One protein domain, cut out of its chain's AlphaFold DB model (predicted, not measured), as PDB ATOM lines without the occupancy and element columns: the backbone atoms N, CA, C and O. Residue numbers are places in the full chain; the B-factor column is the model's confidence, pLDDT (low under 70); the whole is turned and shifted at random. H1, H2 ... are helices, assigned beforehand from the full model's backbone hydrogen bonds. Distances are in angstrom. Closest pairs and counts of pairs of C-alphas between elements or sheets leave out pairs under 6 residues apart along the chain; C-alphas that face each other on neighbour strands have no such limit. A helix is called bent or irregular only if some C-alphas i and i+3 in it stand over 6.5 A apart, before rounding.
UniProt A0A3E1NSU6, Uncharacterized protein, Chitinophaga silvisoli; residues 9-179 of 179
ATOM      1  N   ASP A   9     -41.449  -5.182 107.529       70.62
ATOM      2  CA  ASP A   9     -41.376  -6.634 107.727       70.62
ATOM      3  C   ASP A   9     -42.383  -7.367 106.818       70.62
ATOM      4  O   ASP A   9     -42.085  -8.429 106.278       70.62
ATOM      5  N   TYR A  10     -43.535  -6.740 106.541       74.56
ATOM      6  CA  TYR A  10     -44.494  -7.232 105.549       74.56
ATOM      7  C   TYR A  10     -43.932  -7.190 104.118       74.56
ATOM      8  O   TYR A  10     -44.159  -8.119 103.346       74.56
ATOM      9  N   TYR A  11     -43.199  -6.135 103.744       68.19
ATOM     10  CA  TYR A  11     -42.580  -6.040 102.414       68.19
ATOM     11  C   TYR A  11     -41.440  -7.040 102.231       68.19
ATOM     12  O   TYR A  11     -41.302  -7.608 101.147       68.19
ATOM     13  N   ILE A  12     -40.670  -7.292 103.291       73.06
ATOM     14  CA  ILE A  12     -39.626  -8.318 103.313       73.06
ATOM     15  C   ILE A  12     -40.254  -9.695 103.073       73.06
ATOM     16  O   ILE A  12     -39.917 -10.352 102.089       73.06
ATOM     17  N   GLU A  13     -41.247 -10.080 103.880       79.75
ATOM     18  CA  GLU A  13     -41.939 -11.369 103.738       79.75
ATOM     19  C   GLU A  13     -42.605 -11.514 102.355       79.75
ATOM     20  O   GLU A  13     -42.515 -12.558 101.696       79.75
ATOM     21  N   ALA A  14     -43.257 -10.453 101.868       77.00
ATOM     22  CA  ALA A  14     -43.903 -10.458 100.560       77.00
ATOM     23  C   ALA A  14     -42.902 -10.683  99.419       77.00
ATOM     24  O   ALA A  14     -43.212 -11.394  98.456       77.00
ATOM     25  N   ASN A  15     -41.715 -10.092  99.509       76.12
ATOM     26  CA  ASN A  15     -40.702 -10.223  98.479       76.12
ATOM     27  C   ASN A  15     -39.928 -11.553  98.563       76.12
ATOM     28  O   ASN A  15     -39.678 -12.164  97.522       76.12
ATOM     29  N   GLU A  16     -39.653 -12.079  99.756       78.62
ATOM     30  CA  GLU A  16     -39.122 -13.445  99.926       78.62
ATOM     31  C   GLU A  16     -40.061 -14.488  99.307       78.62
ATOM     32  O   GLU A  16     -39.639 -15.385  98.568       78.62
ATOM     33  N   LYS A  17     -41.370 -14.323  99.523       83.94
ATOM     34  CA  LYS A  17     -42.389 -15.165  98.891       83.94
ATOM     35  C   LYS A  17     -42.367 -15.048  97.363       83.94
ATOM     36  O   LYS A  17     -42.573 -16.052  96.679       83.94
ATOM     37  N   ARG A  18     -42.121 -13.855  96.811       77.38
ATOM     38  CA  ARG A  18     -41.981 -13.654  95.356       77.38
ATOM     39  C   ARG A  18     -40.753 -14.369  94.805       77.38
ATOM     40  O   ARG A  18     -40.884 -15.044  93.788       77.38
ATOM     41  N   ASP A  19     -39.606 -14.288  95.473       79.88
ATOM     42  CA  ASP A  19     -38.401 -15.008  95.045       79.88
ATOM     43  C   ASP A  19     -38.620 -16.530  95.051       79.88
ATOM     44  O   ASP A  19     -38.299 -17.212  94.075       79.88
ATOM     45  N   ALA A  20     -39.284 -17.064  96.081       81.62
ATOM     46  CA  ALA A  20     -39.656 -18.480  96.130       81.62
ATOM     47  C   ALA A  20     -40.551 -18.897  94.945       81.62
ATOM     48  O   ALA A  20     -40.344 -19.958  94.349       81.62
ATOM     49  N   VAL A  21     -41.517 -18.054  94.559       83.38
ATOM     50  CA  VAL A  21     -42.366 -18.290  93.377       83.38
ATOM     51  C   VAL A  21     -41.548 -18.252  92.083       83.38
ATOM     52  O   VAL A  21     -41.745 -19.107  91.217       83.38
ATOM     53  N   ILE A  22     -40.613 -17.308  91.947       79.12
ATOM     54  CA  ILE A  22     -39.733 -17.197  90.771       79.12
ATOM     55  C   ILE A  22     -38.873 -18.459  90.618       79.12
ATOM     56  O   ILE A  22     -38.763 -18.991  89.510       79.12
ATOM     57  N   ARG A  23     -38.326 -18.987  91.721       80.38
ATOM     58  CA  ARG A  23     -37.568 -20.251  91.717       80.38
ATOM     59  C   ARG A  23     -38.432 -21.440  91.317       80.38
ATOM     60  O   ARG A  23     -38.036 -22.211  90.448       80.38
ATOM     61  N   ALA A  24     -39.631 -21.554  91.885       85.19
ATOM     62  CA  ALA A  24     -40.553 -22.634  91.539       85.19
ATOM     63  C   ALA A  24     -40.917 -22.623  90.040       85.19
ATOM     64  O   ALA A  24     -40.977 -23.678  89.403       85.19
ATOM     65  N   GLU A  25     -41.123 -21.443  89.449       80.69
ATOM     66  CA  GLU A  25     -41.348 -21.324  88.003       80.69
ATOM     67  C   GLU A  25     -40.088 -21.642  87.182       80.69
ATOM     68  O   GLU A  25     -40.197 -22.297  86.143       80.69
ATOM     69  N   TYR A  26     -38.892 -21.269  87.644       80.81
ATOM     70  CA  TYR A  26     -37.645 -21.678  86.993       80.81
ATOM     71  C   TYR A  26     -37.489 -23.203  86.949       80.81
ATOM     72  O   TYR A  26     -37.259 -23.755  85.870       80.81
ATOM     73  N   ASP A  27     -37.685 -23.888  88.076       82.44
ATOM     74  CA  ASP A  27     -37.575 -25.349  88.165       82.44
ATOM     75  C   ASP A  27     -38.609 -26.044  87.278       82.44
ATOM     76  O   ASP A  27     -38.306 -27.010  86.575       82.44
ATOM     77  N   LYS A  28     -39.830 -25.507  87.226       84.56
ATOM     78  CA  LYS A  28     -40.892 -25.994  86.340       84.56
ATOM     79  C   LYS A  28     -40.551 -25.807  84.864       84.56
ATOM     80  O   LYS A  28     -40.855 -26.683  84.053       84.56
ATOM     81  N   VAL A  29     -39.942 -24.681  84.492       80.12
ATOM     82  CA  VAL A  29     -39.459 -24.448  83.124       80.12
ATOM     83  C   VAL A  29     -38.319 -25.417  82.800       80.12
ATOM     84  O   VAL A  29     -38.330 -26.020  81.727       80.12
ATOM     85  N   LEU A  30     -37.389 -25.637  83.728       79.75
ATOM     86  CA  LEU A  30     -36.274 -26.568  83.562       79.75
ATOM     87  C   LEU A  30     -36.752 -28.029  83.469       79.75
ATOM     88  O   LEU A  30     -36.252 -28.794  82.650       79.75
ATOM     89  N   GLY A  31     -37.812 -28.397  84.191       80.19
ATOM     90  CA  GLY A  31     -38.462 -29.705  84.071       80.19
ATOM     91  C   GLY A  31     -39.037 -29.991  82.677       80.19
ATOM     92  O   GLY A  31     -39.214 -31.150  82.305       80.19
ATOM     93  N   ARG A  32     -39.282 -28.959  81.856       82.94
ATOM     94  CA  ARG A  32     -39.753 -29.117  80.466       82.94
ATOM     95  C   ARG A  32     -38.633 -29.417  79.468       82.94
ATOM     96  O   ARG A  32     -38.943 -29.691  78.308       82.94
ATOM     97  N   VAL A  33     -37.360 -29.412  79.888       83.06
ATOM     98  CA  VAL A  33     -36.200 -29.800  79.055       83.06
ATOM     99  C   VAL A  33     -36.434 -31.142  78.356       83.06
ATOM    100  O   VAL A  33     -36.124 -31.273  77.171       83.06
ATOM    101  N   SER A  34     -37.047 -32.106  79.047       83.56
ATOM    102  CA  SER A  34     -37.334 -33.444  78.517       83.56
ATOM    103  C   SER A  34     -38.097 -33.414  77.190       83.56
ATOM    104  O   SER A  34     -37.798 -34.207  76.302       83.56
ATOM    105  N   ASN A  35     -39.018 -32.464  77.000       84.38
ATOM    106  CA  ASN A  35     -39.790 -32.351  75.760       84.38
ATOM    107  C   ASN A  35     -38.901 -32.014  74.554       84.38
ATOM    108  O   ASN A  35     -39.070 -32.584  73.479       84.38
ATOM    109  N   ILE A  36     -37.939 -31.102  74.736       85.12
ATOM    110  CA  ILE A  36     -36.992 -30.725  73.678       85.12
ATOM    111  C   ILE A  36     -36.058 -31.903  73.379       85.12
ATOM    112  O   ILE A  36     -35.833 -32.225  72.214       85.12
ATOM    113  N   LEU A  37     -35.572 -32.587  74.420       87.06
ATOM    114  CA  LEU A  37     -34.696 -33.751  74.264       87.06
ATOM    115  C   LEU A  37     -35.369 -34.891  73.493       87.06
ATOM    116  O   LEU A  37     -34.732 -35.494  72.630       87.06
ATOM    117  N   ILE A  38     -36.655 -35.154  73.743       88.88
ATOM    118  CA  ILE A  38     -37.421 -36.165  73.000       88.88
ATOM    119  C   ILE A  38     -37.449 -35.826  71.507       88.88
ATOM    120  O   ILE A  38     -37.084 -36.667  70.688       88.88
ATOM    121  N   ILE A  39     -37.801 -34.590  71.134       87.94
ATOM    122  CA  ILE A  39     -37.835 -34.179  69.720       87.94
ATOM    123  C   ILE A  39     -36.449 -34.330  69.077       87.94
ATOM    124  O   ILE A  39     -36.323 -34.839  67.965       87.94
ATOM    125  N   TYR A  40     -35.399 -33.924  69.789       90.12
ATOM    126  CA  TYR A  40     -34.036 -33.940  69.260       90.12
ATOM    127  C   TYR A  40     -33.516 -35.363  69.095       90.12
ATOM    128  O   TYR A  40     -32.855 -35.654  68.099       90.12
ATOM    129  N   SER A  41     -33.851 -36.264  70.021       89.44
ATOM    130  CA  SER A  41     -33.528 -37.686  69.893       89.44
ATOM    131  C   SER A  41     -34.183 -38.303  68.654       89.44
ATOM    132  O   SER A  41     -33.491 -38.960  67.882       89.44
ATOM    133  N   ALA A  42     -35.463 -38.008  68.397       89.25
ATOM    134  CA  ALA A  42     -36.179 -38.519  67.229       89.25
ATOM    135  C   ALA A  42     -35.554 -38.034  65.909       89.25
ATOM    136  O   ALA A  42     -35.348 -38.828  64.995       89.25
ATOM    137  N   ILE A  43     -35.194 -36.748  65.830       89.75
ATOM    138  CA  ILE A  43     -34.514 -36.183  64.655       89.75
ATOM    139  C   ILE A  43     -33.124 -36.811  64.475       89.75
ATOM    140  O   ILE A  43     -32.741 -37.161  63.359       89.75
ATOM    141  N   SER A  44     -32.379 -36.995  65.568       89.62
ATOM    142  CA  SER A  44     -30.994 -37.486  65.532       89.62
ATOM    143  C   SER A  44     -30.867 -38.902  64.967       89.62
ATOM    144  O   SER A  44     -29.864 -39.194  64.318       89.62
ATOM    145  N   VAL A  45     -31.875 -39.763  65.161       89.38
ATOM    146  CA  VAL A  45     -31.874 -41.146  64.645       89.38
ATOM    147  C   VAL A  45     -31.731 -41.181  63.122       89.38
ATOM    148  O   VAL A  45     -30.944 -41.967  62.602       89.38
ATOM    149  N   SER A  46     -32.446 -40.309  62.410       85.94
ATOM    150  CA  SER A  46     -32.443 -40.295  60.938       85.94
ATOM    151  C   SER A  46     -31.510 -39.242  60.346       85.94
ATOM    152  O   SER A  46     -31.289 -39.229  59.136       85.94
ATOM    153  N   LEU A  47     -30.944 -38.359  61.173       89.00
ATOM    154  CA  LEU A  47     -30.107 -37.253  60.716       89.00
ATOM    155  C   LEU A  47     -28.858 -37.741  59.974       89.00
ATOM    156  O   LEU A  47     -28.533 -37.212  58.917       89.00
ATOM    157  N   ILE A  48     -28.188 -38.772  60.499       88.31
ATOM    158  CA  ILE A  48     -26.979 -39.335  59.880       88.31
ATOM    159  C   ILE A  48     -27.295 -39.872  58.481       88.31
ATOM    160  O   ILE A  48     -26.548 -39.602  57.542       88.31
ATOM    161  N   SER A  49     -28.407 -40.595  58.333       87.62
ATOM    162  CA  SER A  49     -28.835 -41.144  57.046       87.62
ATOM    163  C   SER A  49     -29.171 -40.041  56.042       87.62
ATOM    164  O   SER A  49     -28.660 -40.066  54.930       87.62
ATOM    165  N   ILE A  50     -29.927 -39.017  56.457       87.81
ATOM    166  CA  ILE A  50     -30.257 -37.856  55.610       87.81
ATOM    167  C   ILE A  50     -28.982 -37.120  55.168       87.81
ATOM    168  O   ILE A  50     -28.834 -36.748  54.006       87.81
ATOM    169  N   CYS A  51     -28.025 -36.925  56.078       87.62
ATOM    170  CA  CYS A  51     -26.747 -36.311  55.730       87.62
ATOM    171  C   CYS A  51     -25.945 -37.173  54.755       87.62
ATOM    172  O   CYS A  51     -25.330 -36.627  53.846       87.62
ATOM    173  N   LYS A  52     -25.935 -38.498  54.926       87.56
ATOM    174  CA  LYS A  52     -25.226 -39.414  54.026       87.56
ATOM    175  C   LYS A  52     -25.812 -39.361  52.615       87.56
ATOM    176  O   LYS A  52     -25.055 -39.176  51.664       87.56
ATOM    177  N   ASP A  53     -27.132 -39.441  52.498       86.38
ATOM    178  CA  ASP A  53     -27.842 -39.410  51.219       86.38
ATOM    179  C   ASP A  53     -27.576 -38.132  50.429       86.38
ATOM    180  O   ASP A  53     -27.408 -38.186  49.211       86.38
ATOM    181  N   LEU A  54     -27.444 -36.997  51.122       86.25
ATOM    182  CA  LEU A  54     -27.081 -35.720  50.506       86.25
ATOM    183  C   LEU A  54     -25.755 -35.781  49.727       86.25
ATOM    184  O   LEU A  54     -25.590 -35.047  48.754       86.25
ATOM    185  N   PHE A  55     -24.817 -36.637  50.144       85.69
ATOM    186  CA  PHE A  55     -23.509 -36.787  49.502       85.69
ATOM    187  C   PHE A  55     -23.413 -37.999  48.571       85.69
ATOM    188  O   PHE A  55     -22.523 -38.027  47.722       85.69
ATOM    189  N   THR A  56     -24.277 -39.006  48.727       84.75
ATOM    190  CA  THR A  56     -24.186 -40.262  47.964       84.75
ATOM    191  C   THR A  56     -25.188 -40.374  46.820       84.75
ATOM    192  O   THR A  56     -24.902 -41.061  45.840       84.75
ATOM    193  N   VAL A  57     -26.353 -39.733  46.923       82.31
ATOM    194  CA  VAL A  57     -27.411 -39.792  45.901       82.31
ATOM    195  C   VAL A  57     -27.136 -38.740  44.811       82.31
ATOM    196  O   VAL A  57     -26.625 -37.660  45.121       82.31
ATOM    197  N   PRO A  58     -27.461 -39.007  43.526       85.12
ATOM    198  CA  PRO A  58     -27.393 -37.991  42.479       85.12
ATOM    199  C   PRO A  58     -28.147 -36.723  42.882       85.12
ATOM    200  O   PRO A  58     -29.227 -36.793  43.468       85.12
ATOM    201  N   PHE A  59     -27.584 -35.560  42.551       87.19
ATOM    202  CA  PHE A  59     -28.125 -34.282  43.000       87.19
ATOM    203  C   PHE A  59     -29.602 -34.116  42.612       87.19
ATOM    204  O   PHE A  59     -29.951 -34.049  41.433       87.19
ATOM    205  N   ASN A  60     -30.461 -33.995  43.626       87.69
ATOM    206  CA  ASN A  60     -31.879 -33.703  43.474       87.69
ATOM    207  C   ASN A  60     -32.189 -32.361  44.147       87.69
ATOM    208  O   ASN A  60     -32.110 -32.228  45.368       87.69
ATOM    209  N   PHE A  61     -32.569 -31.369  43.339       88.75
ATOM    210  CA  PHE A  61     -32.854 -30.015  43.807       88.75
ATOM    211  C   PHE A  61     -33.956 -29.970  44.879       88.75
ATOM    212  O   PHE A  61     -33.831 -29.239  45.859       88.75
ATOM    213  N   TRP A  62     -35.014 -30.775  44.733       88.81
ATOM    214  CA  TRP A  62     -36.126 -30.808  45.688       88.81
ATOM    215  C   TRP A  62     -35.702 -31.379  47.037       88.81
ATOM    216  O   TRP A  62     -36.067 -30.833  48.079       88.81
ATOM    217  N   TYR A  63     -34.886 -32.434  47.014       89.00
ATOM    218  CA  TYR A  63     -34.313 -33.012  48.224       89.00
ATOM    219  C   TYR A  63     -33.364 -32.028  48.915       89.00
ATOM    220  O   TYR A  63     -33.498 -31.778  50.111       89.00
ATOM    221  N   PHE A  64     -32.475 -31.384  48.153       90.31
ATOM    222  CA  PHE A  64     -31.576 -30.355  48.677       90.31
ATOM    223  C   PHE A  64     -32.347 -29.207  49.347       90.31
ATOM    224  O   PHE A  64     -32.035 -28.823  50.475       90.31
ATOM    225  N   MET A  65     -33.401 -28.696  48.701       92.25
ATOM    226  CA  MET A  65     -34.247 -27.648  49.275       92.25
ATOM    227  C   MET A  65     -34.955 -28.102  50.555       92.25
ATOM    228  O   MET A  65     -35.021 -27.325  51.508       92.25
ATOM    229  N   ALA A  66     -35.444 -29.345  50.615       91.31
ATOM    230  CA  ALA A  66     -36.045 -29.899  51.828       91.31
ATOM    231  C   ALA A  66     -35.025 -29.981  52.977       91.31
ATOM    232  O   ALA A  66     -35.335 -29.574  54.098       91.31
ATOM    233  N   VAL A  67     -33.794 -30.415  52.687       91.44
ATOM    234  CA  VAL A  67     -32.704 -30.494  53.670       91.44
ATOM    235  C   VAL A  67     -32.315 -29.109  54.183       91.44
ATOM    236  O   VAL A  67     -32.144 -28.943  55.388       91.44
ATOM    237  N   VAL A  68     -32.234 -28.092  53.320       93.19
ATOM    238  CA  VAL A  68     -31.972 -26.704  53.748       93.19
ATOM    239  C   VAL A  68     -33.121 -26.167  54.607       93.19
ATOM    240  O   VAL A  68     -32.882 -25.583  55.668       93.19
ATOM    241  N   LEU A  69     -34.368 -26.398  54.185       94.31
ATOM    242  CA  LEU A  69     -35.563 -25.944  54.899       94.31
ATOM    243  C   LEU A  69     -35.735 -26.643  56.254       94.31
ATOM    244  O   LEU A  69     -36.323 -26.066  57.161       94.31
ATOM    245  N   PHE A  70     -35.200 -27.852  56.413       94.00
ATOM    246  CA  PHE A  70     -35.064 -28.535  57.697       94.00
ATOM    247  C   PHE A  70     -33.881 -27.993  58.513       94.00
ATOM    248  O   PHE A  70     -34.045 -27.619  59.676       94.00
ATOM    249  N   GLY A  71     -32.697 -27.921  57.907       92.81
ATOM    250  CA  GLY A  71     -31.439 -27.635  58.588       92.81
ATOM    251  C   GLY A  71     -31.385 -26.240  59.201       92.81
ATOM    252  O   GLY A  71     -30.942 -26.097  60.337       92.81
ATOM    253  N   VAL A  72     -31.882 -25.215  58.503       94.44
ATOM    254  CA  VAL A  72     -31.884 -23.830  59.009       94.44
ATOM    255  C   VAL A  72     -32.701 -23.685  60.305       94.44
ATOM    256  O   VAL A  72     -32.125 -23.277  61.317       94.44
ATOM    257  N   PRO A  73     -34.007 -24.019  60.352       93.81
ATOM    258  CA  PRO A  73     -34.773 -23.925  61.593       93.81
ATOM    259  C   PRO A  73     -34.284 -24.911  62.657       93.81
ATOM    260  O   PRO A  73     -34.317 -24.567  63.837       93.81
ATOM    261  N   PHE A  74     -33.783 -26.092  62.276       93.44
ATOM    262  CA  PHE A  74     -33.208 -27.036  63.236       93.44
ATOM    263  C   PHE A  74     -31.960 -26.467  63.928       93.44
ATOM    264  O   PHE A  74     -31.869 -26.509  65.152       93.44
ATOM    265  N   LEU A  75     -31.043 -25.844  63.181       93.75
ATOM    266  CA  LEU A  75     -29.865 -25.172  63.744       93.75
ATOM    267  C   LEU A  75     -30.252 -23.997  64.647       93.75
ATOM    268  O   LEU A  75     -29.704 -23.851  65.740       93.75
ATOM    269  N   VAL A  76     -31.223 -23.178  64.230       94.44
ATOM    270  CA  VAL A  76     -31.729 -22.073  65.061       94.44
ATOM    271  C   VAL A  76     -32.342 -22.611  66.355       94.44
ATOM    272  O   VAL A  76     -32.031 -22.106  67.436       94.44
ATOM    273  N   SER A  77     -33.164 -23.661  66.264       93.56
ATOM    274  CA  SER A  77     -33.715 -24.364  67.426       93.56
ATOM    275  C   SER A  77     -32.598 -24.836  68.358       93.56
ATOM    276  O   SER A  77     -32.641 -24.547  69.555       93.56
ATOM    277  N   PHE A  78     -31.570 -25.480  67.800       91.88
ATOM    278  CA  PHE A  78     -30.448 -26.048  68.539       91.88
ATOM    279  C   PHE A  78     -29.660 -24.985  69.316       91.88
ATOM    280  O   PHE A  78     -29.359 -25.173  70.494       91.88
ATOM    281  N   VAL A  79     -29.401 -23.822  68.709       93.69
ATOM    282  CA  VAL A  79     -28.744 -22.691  69.393       93.69
ATOM    283  C   VAL A  79     -29.576 -22.197  70.581       93.69
ATOM    284  O   VAL A  79     -29.025 -21.945  71.657       93.69
ATOM    285  N   TYR A  80     -30.899 -22.079  70.425       92.38
ATOM    286  CA  TYR A  80     -31.782 -21.708  71.535       92.38
ATOM    287  C   TYR A  80     -31.830 -22.783  72.624       92.38
ATOM    288  O   TYR A  80     -31.817 -22.438  73.805       92.38
ATOM    289  N   ALA A  81     -31.818 -24.065  72.255       89.88
ATOM    290  CA  ALA A  81     -31.782 -25.170  73.208       89.88
ATOM    291  C   ALA A  81     -30.476 -25.196  74.016       89.88
ATOM    292  O   ALA A  81     -30.523 -25.379  75.230       89.88
ATOM    293  N   ILE A  82     -29.324 -24.931  73.390       89.12
ATOM    294  CA  ILE A  82     -28.047 -24.788  74.107       89.12
ATOM    295  C   ILE A  82     -28.127 -23.638  75.113       89.12
ATOM    296  O   ILE A  82     -27.819 -23.824  76.289       89.12
ATOM    297  N   ARG A  83     -28.582 -22.453  74.682       87.69
ATOM    298  CA  ARG A  83     -28.732 -21.287  75.576       87.69
ATOM    299  C   ARG A  83     -29.712 -21.545  76.718       87.69
ATOM    300  O   ARG A  83     -29.537 -21.013  77.809       87.69
ATOM    301  N   PHE A  84     -30.729 -22.361  76.472       86.69
ATOM    302  CA  PHE A  84     -31.667 -22.806  77.489       86.69
ATOM    303  C   PHE A  84     -31.025 -23.774  78.497       86.69
ATOM    304  O   PHE A  84     -31.229 -23.623  79.702       86.69
ATOM    305  N   LEU A  85     -30.226 -24.734  78.022       84.88
ATOM    306  CA  LEU A  85     -29.541 -25.727  78.856       84.88
ATOM    307  C   LEU A  85     -28.408 -25.135  79.693       84.88
ATOM    308  O   LEU A  85     -28.138 -25.652  80.776       84.88
ATOM    309  N   PHE A  86     -27.773 -24.053  79.233       81.75
ATOM    310  CA  PHE A  86     -26.756 -23.373  80.029       81.75
ATOM    311  C   PHE A  86     -27.337 -22.985  81.398       81.75
ATOM    312  O   PHE A  86     -28.376 -22.307  81.461       81.75
ATOM    313  N   PRO A  87     -26.715 -23.433  82.504       69.06
ATOM    314  CA  PRO A  87     -27.180 -23.091  83.834       69.06
ATOM    315  C   PRO A  87     -27.043 -21.581  84.001       69.06
ATOM    316  O   PRO A  87     -25.952 -21.025  83.922       69.06
ATOM    317  N   ILE A  88     -28.177 -20.916  84.200       67.44
ATOM    318  CA  ILE A  88     -28.174 -19.548  84.692       67.44
ATOM    319  C   ILE A  88     -28.178 -19.725  86.195       67.44
ATOM    320  O   ILE A  88     -29.127 -20.291  86.742       67.44
ATOM    321  N   VAL A  89     -27.092 -19.321  86.845       62.03
ATOM    322  CA  VAL A  89     -27.094 -19.175  88.295       62.03
ATOM    323  C   VAL A  89     -28.087 -18.055  88.567       62.03
ATOM    324  O   VAL A  89     -27.785 -16.896  88.301       62.03
ATOM    325  N   ILE A  90     -29.304 -18.403  88.988       59.38
ATOM    326  CA  ILE A  90     -30.184 -17.418  89.609       59.38
ATOM    327  C   ILE A  90     -29.448 -17.048  90.891       59.38
ATOM    328  O   ILE A  90     -29.233 -17.955  91.706       59.38
ATOM    329  N   PRO A  91     -28.978 -15.800  91.060       53.47
ATOM    330  CA  PRO A  91     -28.472 -15.391  92.350       53.47
ATOM    331  C   PRO A  91     -29.619 -15.602  93.338       53.47
ATOM    332  O   PRO A  91     -30.646 -14.925  93.301       53.47
ATOM    333  N   VAL A  92     -29.460 -16.626  94.180       53.25
ATOM    334  CA  VAL A  92     -30.150 -16.729  95.466       53.25
ATOM    335  C   VAL A  92     -30.047 -15.343  96.078       53.25
ATOM    336  O   VAL A  92     -28.950 -14.789  95.987       53.25
ATOM    337  N   LEU A  93     -31.141 -14.793  96.632       53.12
ATOM    338  CA  LEU A  93     -31.085 -13.582  97.461       53.12
ATOM    339  C   LEU A  93     -29.800 -13.665  98.283       53.12
ATOM    340  O   LEU A  93     -29.679 -14.530  99.156       53.12
ATOM    341  N   VAL A  94     -28.793 -12.891  97.887       50.72
ATOM    342  CA  VAL A  94     -27.512 -12.952  98.564       50.72
ATOM    343  C   VAL A  94     -27.818 -12.271  99.872       50.72
ATOM    344  O   VAL A  94     -28.269 -11.130  99.870       50.72
ATOM    345  N   GLU A  95     -27.670 -13.015 100.964       50.53
ATOM    346  CA  GLU A  95     -27.768 -12.451 102.300       50.53
ATOM    347  C   GLU A  95     -26.962 -11.145 102.289       50.53
ATOM    348  O   GLU A  95     -25.804 -11.176 101.847       50.53
ATOM    349  N   PRO A  96     -27.581 -10.001 102.619       52.44
ATOM    350  CA  PRO A  96     -27.017  -8.693 102.320       52.44
ATOM    351  C   PRO A  96     -25.638  -8.613 102.978       52.44
ATOM    352  O   PRO A  96     -25.492  -8.594 104.201       52.44
ATOM    353  N   ARG A  97     -24.574  -8.671 102.174       53.28
ATOM    354  CA  ARG A  97     -23.204  -8.690 102.706       53.28
ATOM    355  C   ARG A  97     -22.806  -7.312 103.225       53.28
ATOM    356  O   ARG A  97     -22.065  -7.229 104.203       53.28
ATOM    357  N   GLU A  98     -23.341  -6.251 102.622       51.03
ATOM    358  CA  GLU A  98     -23.128  -4.869 103.067       51.03
ATOM    359  C   GLU A  98     -23.789  -4.594 104.432       51.03
ATOM    360  O   GLU A  98     -23.214  -3.878 105.260       51.03
ATOM    361  N   TYR A  99     -24.915  -5.266 104.725       48.81
ATOM    362  CA  TYR A  99     -25.652  -5.213 105.999       48.81
ATOM    363  C   TYR A  99     -24.810  -5.631 107.215       48.81
ATOM    364  O   TYR A  99     -24.832  -4.942 108.235       48.81
ATOM    365  N   TYR A 100     -24.044  -6.726 107.130       50.62
ATOM    366  CA  TYR A 100     -23.271  -7.223 108.280       50.62
ATOM    367  C   TYR A 100     -21.861  -6.633 108.390       50.62
ATOM    368  O   TYR A 100     -21.342  -6.528 109.501       50.62
ATOM    369  N   ALA A 101     -21.222  -6.279 107.273       53.72
ATOM    370  CA  ALA A 101     -19.788  -5.995 107.281       53.72
ATOM    371  C   ALA A 101     -19.429  -4.507 107.402       53.72
ATOM    372  O   ALA A 101     -18.390  -4.201 107.983       53.72
ATOM    373  N   GLN A 102     -20.228  -3.586 106.846       56.78
ATOM    374  CA  GLN A 102     -19.797  -2.187 106.680       56.78
ATOM    375  C   GLN A 102     -20.857  -1.171 107.102       56.78
ATOM    376  O   GLN A 102     -20.540  -0.267 107.871       56.78
ATOM    377  N   LEU A 103     -22.123  -1.352 106.715       59.34
ATOM    378  CA  LEU A 103     -23.149  -0.323 106.910       59.34
ATOM    379  C   LEU A 103     -23.485  -0.083 108.393       59.34
ATOM    380  O   LEU A 103     -23.609   1.060 108.829       59.34
ATOM    381  N   ARG A 104     -23.587  -1.151 109.197       58.50
ATOM    382  CA  ARG A 104     -23.811  -1.035 110.648       58.50
ATOM    383  C   ARG A 104     -22.641  -0.343 111.346       58.50
ATOM    384  O   ARG A 104     -22.862   0.533 112.174       58.50
ATOM    385  N   LEU A 105     -21.411  -0.715 110.987       60.44
ATOM    386  CA  LEU A 105     -20.199  -0.133 111.561       60.44
ATOM    387  C   LEU A 105     -20.030   1.336 111.156       60.44
ATOM    388  O   LEU A 105     -19.666   2.139 112.006       60.44
ATOM    389  N   GLU A 106     -20.338   1.717 109.915       66.38
ATOM    390  CA  GLU A 106     -20.304   3.117 109.459       66.38
ATOM    391  C   GLU A 106     -21.396   3.974 110.114       66.38
ATOM    392  O   GLU A 106     -21.136   5.103 110.545       66.38
ATOM    393  N   LEU A 107     -22.611   3.438 110.253       61.41
ATOM    394  CA  LEU A 107     -23.709   4.133 110.928       61.41
ATOM    395  C   LEU A 107     -23.422   4.303 112.424       61.41
ATOM    396  O   LEU A 107     -23.589   5.404 112.940       61.41
ATOM    397  N   GLU A 108     -22.916   3.275 113.111       61.09
ATOM    398  CA  GLU A 108     -22.484   3.368 114.516       61.09
ATOM    399  C   GLU A 108     -21.249   4.287 114.679       61.09
ATOM    400  O   GLU A 108     -21.176   5.059 115.641       61.09
ATOM    401  N   ALA A 109     -20.321   4.301 113.711       65.69
ATOM    402  CA  ALA A 109     -19.150   5.190 113.692       65.69
ATOM    403  C   ALA A 109     -19.506   6.676 113.482       65.69
ATOM    404  O   ALA A 109     -18.767   7.576 113.881       65.69
ATOM    405  N   THR A 110     -20.670   6.968 112.902       63.34
ATOM    406  CA  THR A 110     -21.160   8.350 112.763       63.34
ATOM    407  C   THR A 110     -21.599   8.935 114.122       63.34
ATOM    408  O   THR A 110     -21.668  10.154 114.290       63.34
ATOM    409  N   TYR A 111     -21.828   8.082 115.132       60.88
ATOM    410  CA  TYR A 111     -22.305   8.457 116.471       60.88
ATOM    411  C   TYR A 111     -21.276   8.248 117.603       60.88
ATOM    412  O   TYR A 111     -21.618   8.416 118.774       60.88
ATOM    413  N   THR A 112     -20.003   7.971 117.286       54.78
ATOM    414  CA  THR A 112     -18.936   7.572 118.240       54.78
ATOM    415  C   THR A 112     -18.650   8.564 119.379       54.78
ATOM    416  O   THR A 112     -18.063   8.190 120.387       54.78
ATOM    417  N   ASN A 113     -19.096   9.820 119.281       56.28
ATOM    418  CA  ASN A 113     -18.889  10.832 120.326       56.28
ATOM    419  C   ASN A 113     -19.995  10.877 121.402       56.28
ATOM    420  O   ASN A 113     -20.006  11.808 122.212       56.28
ATOM    421  N   ARG A 114     -20.942   9.925 121.433       54.75
ATOM    422  CA  ARG A 114     -21.978   9.846 122.480       54.75
ATOM    423  C   ARG A 114     -22.044   8.446 123.106       54.75
ATOM    424  O   ARG A 114     -22.094   7.471 122.368       54.75
ATOM    425  N   PRO A 115     -22.067   8.336 124.449       55.16
ATOM    426  CA  PRO A 115     -21.959   7.054 125.151       55.16
ATOM    427  C   PRO A 115     -23.183   6.141 124.986       55.16
ATOM    428  O   PRO A 115     -23.044   4.933 125.131       55.16
ATOM    429  N   GLU A 116     -24.358   6.680 124.641       64.50
ATOM    430  CA  GLU A 116     -25.570   5.902 124.370       64.50
ATOM    431  C   GLU A 116     -26.377   6.553 123.234       64.50
ATOM    432  O   GLU A 116     -26.661   7.754 123.258       64.50
ATOM    433  N   LEU A 117     -26.735   5.760 122.219       64.94
ATOM    434  CA  LEU A 117     -27.676   6.152 121.167       64.94
ATOM    435  C   LEU A 117     -29.079   6.280 121.766       64.94
ATOM    436  O   LEU A 117     -29.559   5.347 122.415       64.94
ATOM    437  N   SER A 118     -29.752   7.404 121.515       71.81
ATOM    438  CA  SER A 118     -31.156   7.557 121.911       71.81
ATOM    439  C   SER A 118     -32.046   6.603 121.102       71.81
ATOM    440  O   SER A 118     -31.717   6.258 119.965       71.81
ATOM    441  N   GLU A 119     -33.190   6.197 121.656       70.81
ATOM    442  CA  GLU A 119     -34.151   5.327 120.958       70.81
ATOM    443  C   GLU A 119     -34.568   5.893 119.591       70.81
ATOM    444  O   GLU A 119     -34.626   5.155 118.616       70.81
ATOM    445  N   ALA A 120     -34.712   7.218 119.465       74.50
ATOM    446  CA  ALA A 120     -35.017   7.863 118.185       74.50
ATOM    447  C   ALA A 120     -33.893   7.695 117.143       74.50
ATOM    448  O   ALA A 120     -34.165   7.549 115.955       74.50
ATOM    449  N   GLN A 121     -32.627   7.680 117.573       68.00
ATOM    450  CA  GLN A 121     -31.484   7.481 116.673       68.00
ATOM    451  C   GLN A 121     -31.356   6.016 116.244       68.00
ATOM    452  O   GLN A 121     -31.027   5.738 115.093       68.00
ATOM    453  N   LYS A 122     -31.659   5.074 117.147       68.12
ATOM    454  CA  LYS A 122     -31.751   3.645 116.808       68.12
ATOM    455  C   LYS A 122     -32.876   3.387 115.806       68.12
ATOM    456  O   LYS A 122     -32.682   2.616 114.872       68.12
ATOM    457  N   GLU A 123     -34.018   4.052 115.972       74.19
ATOM    458  CA  GLU A 123     -35.154   3.982 115.048       74.19
ATOM    459  C   GLU A 123     -34.774   4.498 113.650       74.19
ATOM    460  O   GLU A 123     -35.059   3.841 112.652       74.19
ATOM    461  N   GLU A 124     -34.066   5.627 113.565       75.12
ATOM    462  CA  GLU A 124     -33.624   6.214 112.295       75.12
ATOM    463  C   GLU A 124     -32.580   5.345 111.573       75.12
ATOM    464  O   GLU A 124     -32.677   5.124 110.361       75.12
ATOM    465  N   ILE A 125     -31.621   4.785 112.317       67.50
ATOM    466  CA  ILE A 125     -30.650   3.815 111.790       67.50
ATOM    467  C   ILE A 125     -31.378   2.567 111.280       67.50
ATOM    468  O   ILE A 125     -31.159   2.155 110.140       67.50
ATOM    469  N   ASN A 126     -32.288   1.999 112.077       70.69
ATOM    470  CA  ASN A 126     -33.088   0.840 111.677       70.69
ATOM    471  C   ASN A 126     -33.919   1.129 110.428       70.69
ATOM    472  O   ASN A 126     -33.977   0.290 109.531       70.69
ATOM    473  N   HIS A 127     -34.534   2.307 110.340       74.88
ATOM    474  CA  HIS A 127     -35.302   2.710 109.170       74.88
ATOM    475  C   HIS A 127     -34.418   2.735 107.922       74.88
ATOM    476  O   HIS A 127     -34.752   2.116 106.916       74.88
ATOM    477  N   ARG A 128     -33.256   3.393 107.992       71.81
ATOM    478  CA  ARG A 128     -32.339   3.517 106.852       71.81
ATOM    479  C   ARG A 128     -31.783   2.168 106.395       71.81
ATOM    480  O   ARG A 128     -31.684   1.928 105.195       71.81
ATOM    481  N   ILE A 129     -31.491   1.274 107.338       67.44
ATOM    482  CA  ILE A 129     -31.064  -0.102 107.052       67.44
ATOM    483  C   ILE A 129     -32.185  -0.884 106.360       67.44
ATOM    484  O   ILE A 129     -31.941  -1.540 105.348       67.44
ATOM    485  N   LYS A 130     -33.419  -0.802 106.871       73.69
ATOM    486  CA  LYS A 130     -34.572  -1.486 106.268       73.69
ATOM    487  C   LYS A 130     -34.863  -0.979 104.854       73.69
ATOM    488  O   LYS A 130     -35.239  -1.778 104.003       73.69
ATOM    489  N   THR A 131     -34.670   0.314 104.590       76.62
ATOM    490  CA  THR A 131     -34.811   0.878 103.240       76.62
ATOM    491  C   THR A 131     -33.767   0.312 102.278       76.62
ATOM    492  O   THR A 131     -34.153  -0.226 101.249       76.62
ATOM    493  N   MET A 132     -32.479   0.341 102.642       72.94
ATOM    494  CA  MET A 132     -31.404  -0.214 101.800       72.94
ATOM    495  C   MET A 132     -31.611  -1.707 101.522       72.94
ATOM    496  O   MET A 132     -31.463  -2.164 100.393       72.94
ATOM    497  N   TYR A 133     -32.039  -2.461 102.539       73.62
ATOM    498  CA  TYR A 133     -32.378  -3.872 102.378       73.62
ATOM    499  C   TYR A 133     -33.506  -4.091 101.364       73.62
ATOM    500  O   TYR A 133     -33.420  -4.992 100.536       73.62
ATOM    501  N   LEU A 134     -34.569  -3.281 101.416       76.12
ATOM    502  CA  LEU A 134     -35.659  -3.388 100.446       76.12
ATOM    503  C   LEU A 134     -35.206  -3.059  99.021       76.12
ATOM    504  O   LEU A 134     -35.647  -3.743  98.101       76.12
ATOM    505  N   GLU A 135     -34.341  -2.060  98.844       78.88
ATOM    506  CA  GLU A 135     -33.810  -1.670  97.531       78.88
ATOM    507  C   GLU A 135     -32.965  -2.791  96.908       78.88
ATOM    508  O   GLU A 135     -33.250  -3.221  95.788       78.88
ATOM    509  N   GLU A 136     -32.005  -3.353  97.652       74.88
ATOM    510  CA  GLU A 136     -31.196  -4.493  97.181       74.88
ATOM    511  C   GLU A 136     -32.069  -5.694  96.792       74.88
ATOM    512  O   GLU A 136     -31.809  -6.410  95.817       74.88
ATOM    513  N   LEU A 137     -33.126  -5.922  97.567       75.62
ATOM    514  CA  LEU A 137     -34.017  -7.051  97.390       75.62
ATOM    515  C   LEU A 137     -34.942  -6.857  96.175       75.62
ATOM    516  O   LEU A 137     -35.187  -7.810  95.426       75.62
ATOM    517  N   GLU A 138     -35.414  -5.635  95.929       78.38
ATOM    518  CA  GLU A 138     -36.172  -5.283  94.725       78.38
ATOM    519  C   GLU A 138     -35.317  -5.417  93.457       78.38
ATOM    520  O   GLU A 138     -35.771  -6.001  92.462       78.38
ATOM    521  N   ASP A 139     -34.058  -4.982  93.508       80.06
ATOM    522  CA  ASP A 139     -33.103  -5.141  92.411       80.06
ATOM    523  C   ASP A 139     -32.809  -6.618  92.119       80.06
ATOM    524  O   ASP A 139     -32.825  -7.051  90.957       80.06
ATOM    525  N   ALA A 140     -32.603  -7.430  93.159       77.19
ATOM    526  CA  ALA A 140     -32.398  -8.869  93.018       77.19
ATOM    527  C   ALA A 140     -33.612  -9.556  92.367       77.19
ATOM    528  O   ALA A 140     -33.453 -10.324  91.412       77.19
ATOM    529  N   ILE A 141     -34.831  -9.240  92.817       80.94
ATOM    530  CA  ILE A 141     -36.069  -9.795  92.247       80.94
ATOM    531  C   ILE A 141     -36.250  -9.370  90.792       80.94
ATOM    532  O   ILE A 141     -36.625 -10.193  89.947       80.94
ATOM    533  N   THR A 142     -35.980  -8.105  90.476       82.50
ATOM    534  CA  THR A 142     -36.110  -7.576  89.116       82.50
ATOM    535  C   THR A 142     -35.145  -8.287  88.170       82.50
ATOM    536  O   THR A 142     -35.555  -8.796  87.120       82.50
ATOM    537  N   ASN A 143     -33.884  -8.433  88.580       81.94
ATOM    538  CA  ASN A 143     -32.873  -9.158  87.815       81.94
ATOM    539  C   ASN A 143     -33.234 -10.642  87.643       81.94
ATOM    540  O   ASN A 143     -33.202 -11.160  86.519       81.94
ATOM    541  N   ASN A 144     -33.661 -11.316  88.716       80.50
ATOM    542  CA  ASN A 144     -34.088 -12.717  88.679       80.50
ATOM    543  C   ASN A 144     -35.285 -12.919  87.742       80.50
ATOM    544  O   ASN A 144     -35.295 -13.852  86.933       80.50
ATOM    545  N   THR A 145     -36.256 -12.007  87.771       81.81
ATOM    546  CA  THR A 145     -37.433 -12.051  86.894       81.81
ATOM    547  C   THR A 145     -37.035 -11.957  85.422       81.81
ATOM    548  O   THR A 145     -37.503 -12.753  84.600       81.81
ATOM    549  N   VAL A 146     -36.130 -11.038  85.068       85.38
ATOM    550  CA  VAL A 146     -35.629 -10.900  83.690       85.38
ATOM    551  C   VAL A 146     -34.912 -12.174  83.234       85.38
ATOM    552  O   VAL A 146     -35.132 -12.631  82.107       85.38
ATOM    553  N   LEU A 147     -34.085 -12.776  84.092       83.00
ATOM    554  CA  LEU A 147     -33.377 -14.022  83.783       83.00
ATOM    555  C   LEU A 147     -34.341 -15.190  83.544       83.00
ATOM    556  O   LEU A 147     -34.187 -15.917  82.557       83.00
ATOM    557  N   VAL A 148     -35.367 -15.344  84.387       83.00
ATOM    558  CA  VAL A 148     -36.384 -16.395  84.229       83.00
ATOM    559  C   VAL A 148     -37.215 -16.181  82.962       83.00
ATOM    560  O   VAL A 148     -37.421 -17.132  82.203       83.00
ATOM    561  N   CYS A 149     -37.625 -14.945  82.666       85.69
ATOM    562  CA  CYS A 149     -38.320 -14.618  81.418       85.69
ATOM    563  C   CYS A 149     -37.473 -14.975  80.188       85.69
ATOM    564  O   CYS A 149     -37.952 -15.690  79.308       85.69
ATOM    565  N   ARG A 150     -36.188 -14.589  80.160       85.75
ATOM    566  CA  ARG A 150     -35.269 -14.952  79.064       85.75
ATOM    567  C   ARG A 150     -35.118 -16.466  78.910       85.75
ATOM    568  O   ARG A 150     -35.150 -16.975  77.791       85.75
ATOM    569  N   LYS A 151     -34.989 -17.198  80.020       84.81
ATOM    570  CA  LYS A 151     -34.891 -18.667  80.030       84.81
ATOM    571  C   LYS A 151     -36.146 -19.310  79.425       84.81
ATOM    572  O   LYS A 151     -36.043 -20.211  78.590       84.81
ATOM    573  N   ARG A 152     -37.327 -18.814  79.799       86.94
ATOM    574  CA  ARG A 152     -38.616 -19.241  79.236       86.94
ATOM    575  C   ARG A 152     -38.703 -18.957  77.736       86.94
ATOM    576  O   ARG A 152     -39.175 -19.811  76.987       86.94
ATOM    577  N   ASP A 153     -38.221 -17.801  77.297       89.38
ATOM    578  CA  ASP A 153     -38.228 -17.426  75.883       89.38
ATOM    579  C   ASP A 153     -37.275 -18.307  75.062       89.38
ATOM    580  O   ASP A 153     -37.620 -18.709  73.950       89.38
ATOM    581  N   TYR A 154     -36.112 -18.682  75.608       90.75
ATOM    582  CA  TYR A 154     -35.224 -19.660  74.967       90.75
ATOM    583  C   TYR A 154     -35.899 -21.020  74.800       90.75
ATOM    584  O   TYR A 154     -35.846 -21.581  73.706       90.75
ATOM    585  N   TYR A 155     -36.595 -21.513  75.830       90.00
ATOM    586  CA  TYR A 155     -37.387 -22.742  75.724       90.00
ATOM    587  C   TYR A 155     -38.463 -22.637  74.632       90.00
ATOM    588  O   TYR A 155     -38.571 -23.513  73.774       90.00
ATOM    589  N   HIS A 156     -39.248 -21.555  74.634       90.81
ATOM    590  CA  HIS A 156     -40.339 -21.380  73.676       90.81
ATOM    591  C   HIS A 156     -39.825 -21.273  72.235       90.81
ATOM    592  O   HIS A 156     -40.364 -21.923  71.340       90.81
ATOM    593  N   ASN A 157     -38.754 -20.507  72.013       92.62
ATOM    594  CA  ASN A 157     -38.137 -20.376  70.699       92.62
ATOM    595  C   ASN A 157     -37.528 -21.701  70.230       92.62
ATOM    596  O   ASN A 157     -37.784 -22.104  69.096       92.62
ATOM    597  N   ALA A 158     -36.799 -22.415  71.093       92.25
ATOM    598  CA  ALA A 158     -36.269 -23.737  70.767       92.25
ATOM    599  C   ALA A 158     -37.391 -24.673  70.294       92.25
ATOM    600  O   ALA A 158     -37.295 -25.246  69.208       92.25
ATOM    601  N   LEU A 159     -38.493 -24.753  71.045       91.81
ATOM    602  CA  LEU A 159     -39.632 -25.602  70.698       91.81
ATOM    603  C   LEU A 159     -40.321 -25.163  69.398       91.81
ATOM    604  O   LEU A 159     -40.609 -25.998  68.544       91.81
ATOM    605  N   LYS A 160     -40.556 -23.859  69.217       93.25
ATOM    606  CA  LYS A 160     -41.194 -23.303  68.017       93.25
ATOM    607  C   LYS A 160     -40.423 -23.670  66.749       93.25
ATOM    608  O   LYS A 160     -41.010 -24.193  65.804       93.25
ATOM    609  N   TYR A 161     -39.110 -23.442  66.740       93.38
ATOM    610  CA  TYR A 161     -38.270 -23.779  65.590       93.38
ATOM    611  C   TYR A 161     -38.104 -25.292  65.409       93.38
ATOM    612  O   TYR A 161     -38.064 -25.755  64.270       93.38
ATOM    613  N   ALA A 162     -38.096 -26.071  66.498       91.19
ATOM    614  CA  ALA A 162     -38.095 -27.531  66.415       91.19
ATOM    615  C   ALA A 162     -39.354 -28.032  65.695       91.19
ATOM    616  O   ALA A 162     -39.243 -28.794  64.741       91.19
ATOM    617  N   ILE A 163     -40.539 -27.539  66.072       91.12
ATOM    618  CA  ILE A 163     -41.810 -27.906  65.431       91.12
ATOM    619  C   ILE A 163     -41.813 -27.516  63.950       91.12
ATOM    620  O   ILE A 163     -42.200 -28.322  63.107       91.12
ATOM    621  N   TYR A 164     -41.335 -26.318  63.604       92.25
ATOM    622  CA  TYR A 164     -41.222 -25.920  62.198       92.25
ATOM    623  C   TYR A 164     -40.251 -26.792  61.402       92.25
ATOM    624  O   TYR A 164     -40.492 -27.013  60.220       92.25
ATOM    625  N   SER A 165     -39.205 -27.327  62.037       92.75
ATOM    626  CA  SER A 165     -38.277 -28.253  61.384       92.75
ATOM    627  C   SER A 165     -38.871 -29.650  61.142       92.75
ATOM    628  O   SER A 165     -38.410 -30.342  60.240       92.75
ATOM    629  N   ILE A 166     -39.930 -30.056  61.862       91.44
ATOM    630  CA  ILE A 166     -40.545 -31.392  61.712       91.44
ATOM    631  C   ILE A 166     -41.143 -31.585  60.314       91.44
ATOM    632  O   ILE A 166     -40.953 -32.634  59.706       91.44
ATOM    633  N   PHE A 167     -41.845 -30.586  59.775       90.44
ATOM    634  CA  PHE A 167     -42.474 -30.694  58.454       90.44
ATOM    635  C   PHE A 167     -41.466 -30.988  57.325       90.44
ATOM    636  O   PHE A 167     -41.624 -32.006  56.648       90.44
ATOM    637  N   PRO A 168     -40.411 -30.176  57.119       91.81
ATOM    638  CA  PRO A 168     -39.395 -30.477  56.115       91.81
ATOM    639  C   PRO A 168     -38.579 -31.730  56.463       91.81
ATOM    640  O   PRO A 168     -38.159 -32.437  55.549       91.81
ATOM    641  N   PHE A 169     -38.406 -32.065  57.747       91.88
ATOM    642  CA  PHE A 169     -37.765 -33.318  58.161       91.88
ATOM    643  C   PHE A 169     -38.535 -34.554  57.681       91.88
ATOM    644  O   PHE A 169     -37.926 -35.469  57.135       91.88
ATOM    645  N   ILE A 170     -39.868 -34.571  57.814       91.44
ATOM    646  CA  ILE A 170     -40.706 -35.675  57.318       91.44
ATOM    647  C   ILE A 170     -40.540 -35.836  55.805       91.44
ATOM    648  O   ILE A 170     -40.415 -36.958  55.323       91.44
ATOM    649  N   ILE A 171     -40.481 -34.729  55.059       89.94
ATOM    650  CA  ILE A 171     -40.231 -34.767  53.612       89.94
ATOM    651  C   ILE A 171     -38.860 -35.400  53.336       89.94
ATOM    652  O   ILE A 171     -38.780 -36.334  52.541       89.94
ATOM    653  N   CYS A 172     -37.800 -34.963  54.028       89.06
ATOM    654  CA  CYS A 172     -36.461 -35.551  53.889       89.06
ATOM    655  C   CYS A 172     -36.456 -37.058  54.184       89.06
ATOM    656  O   CYS A 172     -35.790 -37.819  53.487       89.06
ATOM    657  N   LEU A 173     -37.218 -37.487  55.190       89.69
ATOM    658  CA  LEU A 173     -37.325 -38.884  55.596       89.69
ATOM    659  C   LEU A 173     -38.061 -39.720  54.537       89.69
ATOM    660  O   LEU A 173     -37.620 -40.817  54.219       89.69
ATOM    661  N   ILE A 174     -39.127 -39.191  53.930       89.62
ATOM    662  CA  ILE A 174     -39.816 -39.849  52.807       89.62
ATOM    663  C   ILE A 174     -38.870 -40.014  51.613       89.62
ATOM    664  O   ILE A 174     -38.813 -41.095  51.038       89.62
ATOM    665  N   PHE A 175     -38.102 -38.978  51.262       86.12
ATOM    666  CA  PHE A 175     -37.101 -39.080  50.195       86.12
ATOM    667  C   PHE A 175     -36.037 -40.140  50.498       86.12
ATOM    668  O   PHE A 175     -35.711 -40.915  49.607       86.12
ATOM    669  N   HIS A 176     -35.555 -40.201  51.744       84.69
ATOM    670  CA  HIS A 176     -34.612 -41.228  52.198       84.69
ATOM    671  C   HIS A 176     -35.198 -42.647  52.117       84.69
ATOM    672  O   HIS A 176     -34.495 -43.574  51.759       84.69
ATOM    673  N   LEU A 177     -36.480 -42.838  52.444       85.00
ATOM    674  CA  LEU A 177     -37.113 -44.164  52.406       85.00
ATOM    675  C   LEU A 177     -37.443 -44.652  50.990       85.00
ATOM    676  O   LEU A 177     -37.642 -45.849  50.791       85.00
ATOM    677  N   ILE A 178     -37.592 -43.734  50.032       83.88
ATOM    678  CA  ILE A 178     -37.904 -44.060  48.634       83.88
ATOM    679  C   ILE A 178     -36.634 -44.403  47.840       83.88
ATOM    680  O   ILE A 178     -36.726 -45.139  46.854       83.88
ATOM    681  N   HIS A 179     -35.481 -43.865  48.244       65.50
ATOM    682  CA  HIS A 179     -34.183 -44.077  47.600       65.50
ATOM    683  C   HIS A 179     -33.359 -45.181  48.265       65.50
ATOM    684  O   HIS A 179     -32.590 -45.823  47.513       65.50
TER     685      HIS A 179
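What this domain is: This is residues 9 to 179 of the 179 residues of an uncharacterized protein of Chitinophaga silvisoli (UniProt A0A3E1NSU6). This is a long, thin rod built along one very long helix, H5, which runs nearly its whole length. H1 and then H2a run one after the other along H5, H2b bends away near one end of the rod, H3 folds back beside H5 there, and short H4 packs on H5 near the other end. The printed part has 171 residues with five named helices, H1 to H5 in chain order, and no named strand: all helix. H2a, H3 and H5 make an up-and-down bundle, each running against the one before it in the chain. The whole is extended, with a radius of gyration of the C-alphas of 27.6 A and spans of 94 by 25 by 19 A.

Where its parts are: H1, residues 9 to 31, starts at C-alpha 9 (-41.376, -6.634, 107.727) and is 33.2 A long. H2, residues 33 to 56, was assigned as one helix by its hydrogen bonds but is bent: C-alphas 45 and 48 are 7.1 A apart. Its arms are H2a, residues 33 to 45, 18.8 A, and H2b, residues 48 to 56, 12.3 A. H3, residues 61 to 85, is 35.5 A long. H4, residues 97 to 109, is 18.2 A long and irregular: C-alphas 101 and 104 are 7.2 A apart. H5, residues 119 to 178, is 87.7 A long, has a kink of 36 degrees near residue 167, and ends at C-alpha 178 (-37.904, -44.060, 48.634).

How they stand to each other: H5 is the hub, touching the four other helices. H1 touches its residues 134 to 155 alone, the same way at a shallow tilt of 15 degrees; the closest C-alphas, of Tyr 26 and Val 148, are 6.1 A apart. H2a touches residues 155 to 169 alone, closest at Ile 36 and Leu 159, C-alphas 6.5 A apart. H2b touches residues 172 to 176 alone, at a steep tilt of 49 degrees; the closest C-alphas, of Ile 50 and His 176, are 6.5 A apart. H3 touches residues 151 to 175 alone, opposite ways at a shallow tilt of 21 degrees; the closest C-alphas, of Ser 77 and Ala 158, are 4.3 A apart. H4 and H5 form a helical hairpin, H4 touching residues 125 to 133 alone; the closest C-alphas, of Leu 107 and Ile 125, are 7.0 A apart. H2a and H3 are close but not clearly touching, with the closest C-alphas, of Ile 36 and Ala 81, 7.6 A apart. H3 and H4 are apart. In H1 and H2a every O i to N i+4 pair is within hydrogen-bond range; in H2b 4 of 5 are, in H3 20 of 21, in H4 6 of 9 and in H5 54 of 56.

The domain as a whole: The C-alphas farthest apart, of Pro 58 and Pro 115, are 94.3 A apart. The printed part has no cut. The link from H3 to H4, 11 residues, is long. The mean pLDDT of the printed part is 79.6; 37 residues are under 70, among them residues 87 to 117.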